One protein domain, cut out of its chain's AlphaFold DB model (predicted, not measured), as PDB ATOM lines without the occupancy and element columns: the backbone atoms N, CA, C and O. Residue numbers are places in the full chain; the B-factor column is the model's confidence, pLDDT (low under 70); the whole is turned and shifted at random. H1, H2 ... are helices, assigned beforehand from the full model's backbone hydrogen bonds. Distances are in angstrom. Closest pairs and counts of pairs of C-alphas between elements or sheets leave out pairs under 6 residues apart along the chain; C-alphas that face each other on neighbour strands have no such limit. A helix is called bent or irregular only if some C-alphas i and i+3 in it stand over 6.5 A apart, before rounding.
ATOM      1  N   ASP A   2     142.653 207.075 240.863       62.22
ATOM      2  CA  ASP A   2     143.060 207.427 242.225       62.22
ATOM      3  C   ASP A   2     142.956 206.200 243.123       62.22
ATOM      4  O   ASP A   2     141.862 205.674 243.333       62.22
ATOM      5  N   TRP A   3     144.086 205.770 243.679       63.28
ATOM      6  CA  TRP A   3     144.170 204.746 244.723       63.28
ATOM      7  C   TRP A   3     143.135 204.969 245.843       63.28
ATOM      8  O   TRP A   3     142.474 204.030 246.287       63.28
ATOM      9  N   ALA A   4     142.895 206.233 246.207       66.75
ATOM     10  CA  ALA A   4     141.900 206.625 247.202       66.75
ATOM     11  C   ALA A   4     140.463 206.191 246.842       66.75
ATOM     12  O   ALA A   4     139.712 205.761 247.716       66.75
ATOM     13  N   ARG A   5     140.080 206.239 245.557       71.12
ATOM     14  CA  ARG A   5     138.746 205.804 245.102       71.12
ATOM     15  C   ARG A   5     138.579 204.287 245.137       71.12
ATOM     16  O   ARG A   5     137.472 203.820 245.379       71.12
ATOM     17  N   ALA A   6     139.645 203.530 244.873       67.31
ATOM     18  CA  ALA A   6     139.611 202.071 244.966       67.31
ATOM     19  C   ALA A   6     139.496 201.622 246.428       67.31
ATOM     20  O   ALA A   6     138.645 200.796 246.747       67.31
ATOM     21  N   ARG A   7     140.270 202.247 247.327       68.12
ATOM     22  CA  ARG A   7     140.203 201.999 248.774       68.12
ATOM     23  C   ARG A   7     138.813 202.275 249.355       68.12
ATOM     24  O   ARG A   7     138.334 201.489 250.155       68.12
ATOM     25  N   ALA A   8     138.148 203.344 248.914       72.88
ATOM     26  CA  ALA A   8     136.803 203.698 249.378       72.88
ATOM     27  C   ALA A   8     135.698 202.713 248.944       72.88
ATOM     28  O   ALA A   8     134.617 202.723 249.523       72.88
ATOM     29  N   LYS A   9     135.940 201.893 247.912       75.88
ATOM     30  CA  LYS A   9     134.986 200.891 247.405       75.88
ATOM     31  C   LYS A   9     135.277 199.470 247.894       75.88
ATOM     32  O   LYS A   9     134.506 198.566 247.581       75.88
ATOM     33  N   ALA A  10     136.397 199.253 248.581       72.06
ATOM     34  CA  ALA A  10     136.775 197.932 249.057       72.06
ATOM     35  C   ALA A  10     135.941 197.543 250.295       72.06
ATOM     36  O   ALA A  10     135.671 198.411 251.125       72.06
ATOM     37  N   PRO A  11     135.541 196.266 250.440       76.31
ATOM     38  CA  PRO A  11     134.862 195.781 251.640       76.31
ATOM     39  C   PRO A  11     135.699 196.013 252.904       76.31
ATOM     40  O   PRO A  11     136.932 195.914 252.859       76.31
ATOM     41  N   GLU A  12     135.040 196.270 254.036       75.38
ATOM     42  CA  GLU A  12     135.714 196.396 255.334       75.38
ATOM     43  C   GLU A  12     136.576 195.159 255.632       75.38
ATOM     44  O   GLU A  12     136.176 194.024 255.381       75.38
ATOM     45  N   GLY A  13     137.799 195.386 256.121       74.75
ATOM     46  CA  GLY A  13     138.789 194.330 256.374       74.75
ATOM     47  C   GLY A  13     139.650 193.934 255.167       74.75
ATOM     48  O   GLY A  13     140.622 193.203 255.340       74.75
ATOM     49  N   THR A  14     139.368 194.443 253.962       73.12
ATOM     50  CA  THR A  14     140.200 194.169 252.777       73.12
ATOM     51  C   THR A  14     141.410 195.100 252.737       73.12
ATOM     52  O   THR A  14     141.270 196.321 252.623       73.12
ATOM     53  N   VAL A  15     142.619 194.536 252.784       74.38
ATOM     54  CA  VAL A  15     143.860 195.300 252.595       74.38
ATOM     55  C   VAL A  15     144.044 195.586 251.104       74.38
ATOM     56  O   VAL A  15     144.219 194.674 250.303       74.38
ATOM     57  N   VAL A  16     143.991 196.865 250.726       72.44
ATOM     58  CA  VAL A  16     144.242 197.314 249.348       72.44
ATOM     59  C   VAL A  16     145.638 197.916 249.269       72.44
ATOM     60  O   VAL A  16     145.875 199.029 249.748       72.44
ATOM     61  N   GLU A  17     146.556 197.189 248.641       70.75
ATOM     62  CA  GLU A  17     147.921 197.661 248.434       70.75
ATOM     63  C   GLU A  17     147.964 198.857 247.462       70.75
ATOM     64  O   GLU A  17     147.190 198.939 246.498       70.75
ATOM     65  N   PRO A  18     148.843 199.844 247.699       68.88
ATOM     66  CA  PRO A  18     149.032 200.942 246.766       68.88
ATOM     67  C   PRO A  18     149.678 200.475 245.460       68.88
ATOM     68  O   PRO A  18     150.484 199.550 245.427       68.88
ATOM     69  N   PHE A  19     149.359 201.162 244.360       71.56
ATOM     70  CA  PHE A  19     150.091 200.968 243.113       71.56
ATOM     71  C   PHE A  19     151.470 201.621 243.220       71.56
ATOM     72  O   PHE A  19     151.597 202.841 243.137       71.56
ATOM     73  N   GLU A  20     152.507 200.806 243.366       75.00
ATOM     74  CA  GLU A  20     153.894 201.280 243.481       75.00
ATOM     75  C   GLU A  20     154.589 201.486 242.122       75.00
ATOM     76  O   GLU A  20     155.657 202.096 242.030       75.00
ATOM     77  N   MET A  21     154.002 200.966 241.041       80.50
ATOM     78  CA  MET A  21     154.612 200.963 239.714       80.50
ATOM     79  C   MET A  21     154.260 202.225 238.917       80.50
ATOM     80  O   MET A  21     153.089 202.582 238.761       80.50
ATOM     81  N   ARG A  22     155.272 202.879 238.328       83.25
ATOM     82  CA  ARG A  22     155.054 203.979 237.371       83.25
ATOM     83  C   ARG A  22     154.258 203.493 236.151       83.25
ATOM     84  O   ARG A  22     154.485 202.400 235.642       83.25
ATOM     85  N   ARG A  23     153.384 204.344 235.601       82.88
ATOM     86  CA  ARG A  23     152.566 203.998 234.416       82.88
ATOM     87  C   ARG A  23     153.406 203.661 233.180       82.88
ATOM     88  O   ARG A  23     153.066 202.735 232.454       82.88
ATOM     89  N   SER A  24     154.506 204.382 232.961       83.88
ATOM     90  CA  SER A  24     155.445 204.111 231.862       83.88
ATOM     91  C   SER A  24     156.077 202.723 231.973       83.88
ATOM     92  O   SER A  24     156.196 202.022 230.974       83.88
ATOM     93  N   MET A  25     156.410 202.312 233.197       85.50
ATOM     94  CA  MET A  25     156.927 200.981 233.505       85.50
ATOM     95  C   MET A  25     155.869 199.895 233.280       85.50
ATOM     96  O   MET A  25     156.141 198.867 232.670       85.50
ATOM     97  N   ALA A  26     154.634 200.129 233.729       84.88
ATOM     98  CA  ALA A  26     153.540 199.192 233.488       84.88
ATOM     99  C   ALA A  26     153.304 198.980 231.983       84.88
ATOM    100  O   ALA A  26     153.127 197.851 231.530       84.88
ATOM    101  N   LEU A  27     153.370 200.060 231.197       85.00
ATOM    102  CA  LEU A  27     153.233 200.010 229.746       85.00
ATOM    103  C   LEU A  27     154.380 199.241 229.073       85.00
ATOM    104  O   LEU A  27     154.118 198.427 228.187       85.00
ATOM    105  N   SER A  28     155.635 199.471 229.478       84.00
ATOM    106  CA  SER A  28     156.787 198.765 228.897       84.00
ATOM    107  C   SER A  28     156.718 197.263 229.178       84.00
ATOM    108  O   SER A  28     156.910 196.460 228.264       84.00
ATOM    109  N   LEU A  29     156.357 196.878 230.406       85.50
ATOM    110  CA  LEU A  29     156.166 195.478 230.786       85.50
ATOM    111  C   LEU A  29     154.994 194.831 230.045       85.50
ATOM    112  O   LEU A  29     155.125 193.699 229.578       85.50
ATOM    113  N   ALA A  30     153.870 195.536 229.899       85.00
ATOM    114  CA  ALA A  30     152.725 195.042 229.140       85.00
ATOM    115  C   ALA A  30     153.099 194.799 227.670       85.00
ATOM    116  O   ALA A  30     152.863 193.711 227.145       85.00
ATOM    117  N   ALA A  31     153.768 195.761 227.028       83.75
ATOM    118  CA  ALA A  31     154.226 195.632 225.646       83.75
ATOM    119  C   ALA A  31     155.284 194.527 225.469       83.75
ATOM    120  O   ALA A  31     155.291 193.830 224.452       83.75
ATOM    121  N   ALA A  32     156.182 194.341 226.441       82.94
ATOM    122  CA  ALA A  32     157.123 193.219 226.451       82.94
ATOM    123  C   ALA A  32     156.387 191.875 226.565       82.94
ATOM    124  O   ALA A  32     156.649 190.965 225.783       82.94
ATOM    125  N   ARG A  33     155.399 191.768 227.461       85.38
ATOM    126  CA  ARG A  33     154.602 190.547 227.635       85.38
ATOM    127  C   ARG A  33     153.789 190.198 226.391       85.38
ATOM    128  O   ARG A  33     153.767 189.035 226.005       85.38
ATOM    129  N   MET A  34     153.156 191.178 225.747       86.62
ATOM    130  CA  MET A  34     152.444 190.958 224.480       86.62
ATOM    131  C   MET A  34     153.382 190.395 223.405       86.62
ATOM    132  O   MET A  34     153.010 189.476 222.681       86.62
ATOM    133  N   ARG A  35     154.621 190.900 223.337       85.25
ATOM    134  CA  ARG A  35     155.644 190.386 222.413       85.25
ATOM    135  C   ARG A  35     156.085 188.980 222.766       85.25
ATOM    136  O   ARG A  35     156.245 188.175 221.860       85.25
ATOM    137  N   ASP A  36     156.256 188.671 224.045       84.31
ATOM    138  CA  ASP A  36     156.605 187.318 224.481       84.31
ATOM    139  C   ASP A  36     155.519 186.302 224.102       84.31
ATOM    140  O   ASP A  36     155.849 185.233 223.595       84.31
ATOM    141  N   VAL A  37     154.239 186.653 224.288       88.69
ATOM    142  CA  VAL A  37     153.099 185.800 223.912       88.69
ATOM    143  C   VAL A  37     153.076 185.566 222.404       88.69
ATOM    144  O   VAL A  37     153.135 184.421 221.968       88.69
ATOM    145  N   ALA A  38     153.108 186.630 221.602       90.06
ATOM    146  CA  ALA A  38     153.115 186.485 220.148       90.06
ATOM    147  C   ALA A  38     154.371 185.768 219.628       90.06
ATOM    148  O   ALA A  38     154.318 185.051 218.632       90.06
ATOM    149  N   ARG A  39     155.519 185.920 220.303       86.44
ATOM    150  CA  ARG A  39     156.747 185.183 219.971       86.44
ATOM    151  C   ARG A  39     156.584 183.689 220.245       86.44
ATOM    152  O   ARG A  39     157.092 182.887 219.464       86.44
ATOM    153  N   ALA A  40     155.910 183.320 221.333       87.88
ATOM    154  CA  ALA A  40     155.611 181.927 221.652       87.88
ATOM    155  C   ALA A  40     154.650 181.319 220.621       87.88
ATOM    156  O   ALA A  40     154.946 180.263 220.070       87.88
ATOM    157  N   GLU A  41     153.575 182.027 220.272       91.44
ATOM    158  CA  GLU A  41     152.630 181.607 219.227       91.44
ATOM    159  C   GLU A  41     153.333 181.425 217.873       91.44
ATOM    160  O   GLU A  41     153.239 180.367 217.250       91.44
ATOM    161  N   ALA A  42     154.136 182.408 217.455       90.19
ATOM    162  CA  ALA A  42     154.916 182.328 216.223       90.19
ATOM    163  C   ALA A  42     155.932 181.171 216.242       90.19
ATOM    164  O   ALA A  42     156.148 180.512 215.224       90.19
ATOM    165  N   SER A  43     156.553 180.901 217.394       88.50
ATOM    166  CA  SER A  43     157.458 179.762 217.576       88.50
ATOM    167  C   SER A  43     156.729 178.439 217.359       88.50
ATOM    168  O   SER A  43     157.200 177.598 216.589       88.50
ATOM    169  N   GLU A  44     155.555 178.271 217.966       90.50
ATOM    170  CA  GLU A  44     154.737 177.075 217.781       90.50
ATOM    171  C   GLU A  44     154.299 176.892 216.328       90.50
ATOM    172  O   GLU A  44     154.366 175.781 215.796       90.50
ATOM    173  N   GLU A  45     153.869 177.964 215.662       91.94
ATOM    174  CA  GLU A  45     153.485 177.914 214.252       91.94
ATOM    175  C   GLU A  45     154.645 177.497 213.344       91.94
ATOM    176  O   GLU A  45     154.468 176.668 212.447       91.94
ATOM    177  N   LEU A  46     155.840 178.044 213.574       90.56
ATOM    178  CA  LEU A  46     157.037 177.704 212.805       90.56
ATOM    179  C   LEU A  46     157.458 176.248 213.027       90.56
ATOM    180  O   LEU A  46     157.776 175.554 212.059       90.56
ATOM    181  N   MET A  47     157.397 175.759 214.268       89.69
ATOM    182  CA  MET A  47     157.681 174.353 214.587       89.69
ATOM    183  C   MET A  47     156.666 173.405 213.934       89.69
ATOM    184  O   MET A  47     157.044 172.356 213.415       89.69
ATOM    185  N   LYS A  48     155.381 173.784 213.887       91.88
ATOM    186  CA  LYS A  48     154.336 173.013 213.188       91.88
ATOM    187  C   LYS A  48     154.570 172.974 211.673       91.88
ATOM    188  O   LYS A  48     154.387 171.923 211.056       91.88
ATOM    189  N   LYS A  49     154.985 174.097 211.075       93.38
ATOM    190  CA  LYS A  49     155.283 174.211 209.632       93.38
ATOM    191  C   LYS A  49     156.529 173.416 209.232       93.38
ATOM    192  O   LYS A  49     156.528 172.774 208.183       93.38
ATOM    193  N   HIS A  50     157.565 173.398 210.070       90.00
ATOM    194  CA  HIS A  50     158.834 172.726 209.785       90.00
ATOM    195  C   HIS A  50     159.046 171.498 210.680       90.00
ATOM    196  O   HIS A  50     159.766 171.549 211.672       90.00
ATOM    197  N   LYS A  51     158.482 170.352 210.274       81.00
ATOM    198  CA  LYS A  51     158.494 169.081 211.037       81.00
ATOM    199  C   LYS A  51     159.885 168.484 211.334       81.00
ATOM    200  O   LYS A  51     159.972 167.535 212.102       81.00
ATOM    201  N   GLY A  52     160.955 169.010 210.731       84.12
ATOM    202  CA  GLY A  52     162.346 168.610 210.993       84.12
ATOM    203  C   GLY A  52     163.141 169.595 211.858       84.12
ATOM    204  O   GLY A  52     164.319 169.362 212.116       84.12
ATOM    205  N   ALA A  53     162.540 170.712 212.278       82.31
ATOM    206  CA  ALA A  53     163.226 171.722 213.074       82.31
ATOM    207  C   ALA A  53     163.310 171.306 214.551       82.31
ATOM    208  O   ALA A  53     162.328 170.865 215.143       82.31
ATOM    209  N   THR A  54     164.484 171.476 215.165       82.31
ATOM    210  CA  THR A  54     164.713 171.160 216.590       82.31
ATOM    211  C   THR A  54     164.383 172.338 217.513       82.31
ATOM    212  O   THR A  54     164.053 172.142 218.678       82.31
ATOM    213  N   SER A  55     164.511 173.576 217.027       81.19
ATOM    214  CA  SER A  55     164.283 174.798 217.805       81.19
ATOM    215  C   SER A  55     164.152 175.999 216.874       81.19
ATOM    216  O   SER A  55     164.913 176.131 215.916       81.19
ATOM    217  N   THR A  56     163.231 176.909 217.183       79.12
ATOM    218  CA  THR A  56     163.155 178.234 216.556       79.12
ATOM    219  C   THR A  56     163.970 179.247 217.353       79.12
ATOM    220  O   THR A  56     163.843 179.318 218.578       79.12
ATOM    221  N   ARG A  57     164.771 180.070 216.673       78.81
ATOM    222  CA  ARG A  57     165.586 181.128 217.290       78.81
ATOM    223  C   ARG A  57     165.335 182.472 216.606       78.81
ATOM    224  O   ARG A  57     164.851 182.513 215.484       78.81
ATOM    225  N   ASP A  58     165.637 183.549 217.328       72.12
ATOM    226  CA  ASP A  58     165.675 184.934 216.826       72.12
ATOM    227  C   ASP A  58     164.371 185.488 216.223       72.12
ATOM    228  O   ASP A  58     164.381 186.419 215.421       72.12
ATOM    229  N   ILE A  59     163.227 184.984 216.694       80.12
ATOM    230  CA  ILE A  59     161.906 185.489 216.308       80.12
ATOM    231  C   ILE A  59     161.737 186.936 216.792       80.12
ATOM    232  O   ILE A  59     161.700 187.223 217.999       80.12
ATOM    233  N   CYS A  60     161.604 187.842 215.827       75.50
ATOM    234  CA  CYS A  60     161.318 189.250 216.054       75.50
ATOM    235  C   CYS A  60     159.844 189.513 215.760       75.50
ATOM    236  O   CYS A  60     159.354 189.175 214.688       75.50
ATOM    237  N   VAL A  61     159.150 190.101 216.733       82.44
ATOM    238  CA  VAL A  61     157.743 190.479 216.607       82.44
ATOM    239  C   VAL A  61     157.667 191.993 216.645       82.44
ATOM    240  O   VAL A  61     158.136 192.620 217.601       82.44
ATOM    241  N   GLU A  62     157.089 192.571 215.599       78.81
ATOM    242  CA  GLU A  62     156.850 194.000 215.499       78.81
ATOM    243  C   GLU A  62     155.360 194.302 215.644       78.81
ATOM    244  O   GLU A  62     154.519 193.707 214.977       78.81
ATOM    245  N   PHE A  63     155.050 195.248 216.529       77.25
ATOM    246  CA  PHE A  63     153.704 195.768 216.700       77.25
ATOM    247  C   PHE A  63     153.701 197.268 216.466       77.25
ATOM    248  O   PHE A  63     154.393 198.019 217.162       77.25
ATOM    249  N   THR A  64     152.848 197.709 215.554       77.81
ATOM    250  CA  THR A  64     152.497 199.120 215.425       77.81
ATOM    251  C   THR A  64     151.323 199.386 216.358       77.81
ATOM    252  O   THR A  64     150.233 198.854 216.176       77.81
ATOM    253  N   THR A  65     151.559 200.166 217.413       71.19
ATOM    254  CA  THR A  65     150.520 200.523 218.392       71.19
ATOM    255  C   THR A  65     149.932 201.875 218.017       71.19
ATOM    256  O   THR A  65     150.658 202.863 217.993       71.19
ATOM    257  N   LEU A  66     148.632 201.912 217.708       82.19
ATOM    258  CA  LEU A  66     147.926 203.139 217.309       82.19
ATOM    259  C   LEU A  66     147.579 204.020 218.518       82.19
ATOM    260  O   LEU A  66     147.794 205.226 218.495       82.19
ATOM    261  N   SER A  67     147.088 203.407 219.596       81.81
ATOM    262  CA  SER A  67     146.807 204.056 220.877       81.81
ATOM    263  C   SER A  67     147.271 203.169 222.031       81.81
ATOM    264  O   SER A  67     147.472 201.960 221.870       81.81
ATOM    265  N   ARG A  68     147.518 203.776 223.196       76.38
ATOM    266  CA  ARG A  68     148.022 203.078 224.383       76.38
ATOM    267  C   ARG A  68     147.302 203.580 225.623       76.38
ATOM    268  O   ARG A  68     147.675 204.613 226.171       76.38
ATOM    269  N   ASP A  69     146.348 202.790 226.095       79.94
ATOM    270  CA  ASP A  69     145.655 203.040 227.353       79.94
ATOM    271  C   ASP A  69     146.041 201.977 228.378       79.94
ATOM    272  O   ASP A  69     146.030 200.780 228.094       79.94
ATOM    273  N   VAL A  70     146.403 202.419 229.582       74.12
ATOM    274  CA  VAL A  70     146.785 201.526 230.682       74.12
ATOM    275  C   VAL A  70     145.879 201.781 231.868       74.12
ATOM    276  O   VAL A  70     145.871 202.869 232.451       74.12
ATOM    277  N   TYR A  71     145.153 200.737 232.251       74.56
ATOM    278  CA  TYR A  71     144.297 200.725 233.425       74.56
ATOM    279  C   TYR A  71     144.948 199.871 234.503       74.56
ATOM    280  O   TYR A  71     145.384 198.749 234.255       74.56
ATOM    281  N   ALA A  72     145.023 200.420 235.709       69.94
ATOM    282  CA  ALA A  72     145.466 199.670 236.866       69.94
ATOM    283  C   ALA A  72     144.259 198.894 237.411       69.94
ATOM    284  O   ALA A  72     143.227 199.498 237.709       69.94
ATOM    285  N   VAL A  73     144.379 197.569 237.489       72.06
ATOM    286  CA  VAL A  73     143.306 196.670 237.926       72.06
ATOM    287  C   VAL A  73     143.754 195.961 239.195       72.06
ATOM    288  O   VAL A  73     144.854 195.416 239.248       72.06
ATOM    289  N   TYR A  74     142.898 195.980 240.213       71.50
ATOM    290  CA  TYR A  74     143.086 195.179 241.416       71.50
ATOM    291  C   TYR A  74     142.492 193.792 241.197       71.50
ATOM    292  O   TYR A  74     141.314 193.671 240.857       71.50
ATOM    293  N   HIS A  75     143.301 192.757 241.401       72.38
ATOM    294  CA  HIS A  75     142.831 191.378 241.396       72.38
ATOM    295  C   HIS A  75     142.644 190.897 242.838       72.38
ATOM    296  O   HIS A  75     143.585 191.016 243.623       72.38
TER     297      HIS A  75
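Overview. This is residues 2 to 75 of the 378 residues of the protein "J domain-containing protein" of Ostreococcus lucimarinus (strain CCE9901) (UniProt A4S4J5). One long helix, H2, makes most of the length of an open, extended shape; after it a long stretch without a named element, residues 50 to 75, turns and folds back the length of H2 toward its starting end. Past the first residues of H2, on the side away from its last residues, lie residues 9 to 14, which stick out as a loop, and the short helix H1, away from H2. The printed part has 74 residues, with two named helices in the order H1, H2 and no named strand; the class is all helix, though under half of the residues, 32 of 74, are in named elements. The whole is extended, with a radius of gyration of the C-alphas of 19.0 A, and a rod in outline, spanning 59 by 28 by 17 A.

Arrangement. H2, residues 23 to 49, is the longest helix, and H1, residues 3 to 7, is apart from it, with no C-alpha of the one within 8 A of the other. A long link of 15 residues, 8 to 22, joins H1 to H2. In both helices every O i to N i+4 pair is within hydrogen-bond range. Neither helix is bent or irregular. Residues 48 to 54, of which 48 and 49 belong to H2, stand free, as do residues 9 to 14.

Along the chain. H2 begins at C-alpha 23 (152.566, 203.998, 234.416) and ends at C-alpha 49 (155.283, 174.211, 209.632), 38.8 A from first to last C-alpha. H1 begins at C-alpha 3 (144.170, 204.746, 244.723) and has five residues. The returning stretch passes C-alpha 61 at (157.743, 190.479, 216.607).

Size, cuts and confidence. The C-alphas of Glu 12 and Gly 52 are the two farthest apart, 58.7 A. The printed part has no cut. The mean pLDDT of the printed part is 79.7; residues 2 to 4, 6 to 7, 18 and 72 are under 70.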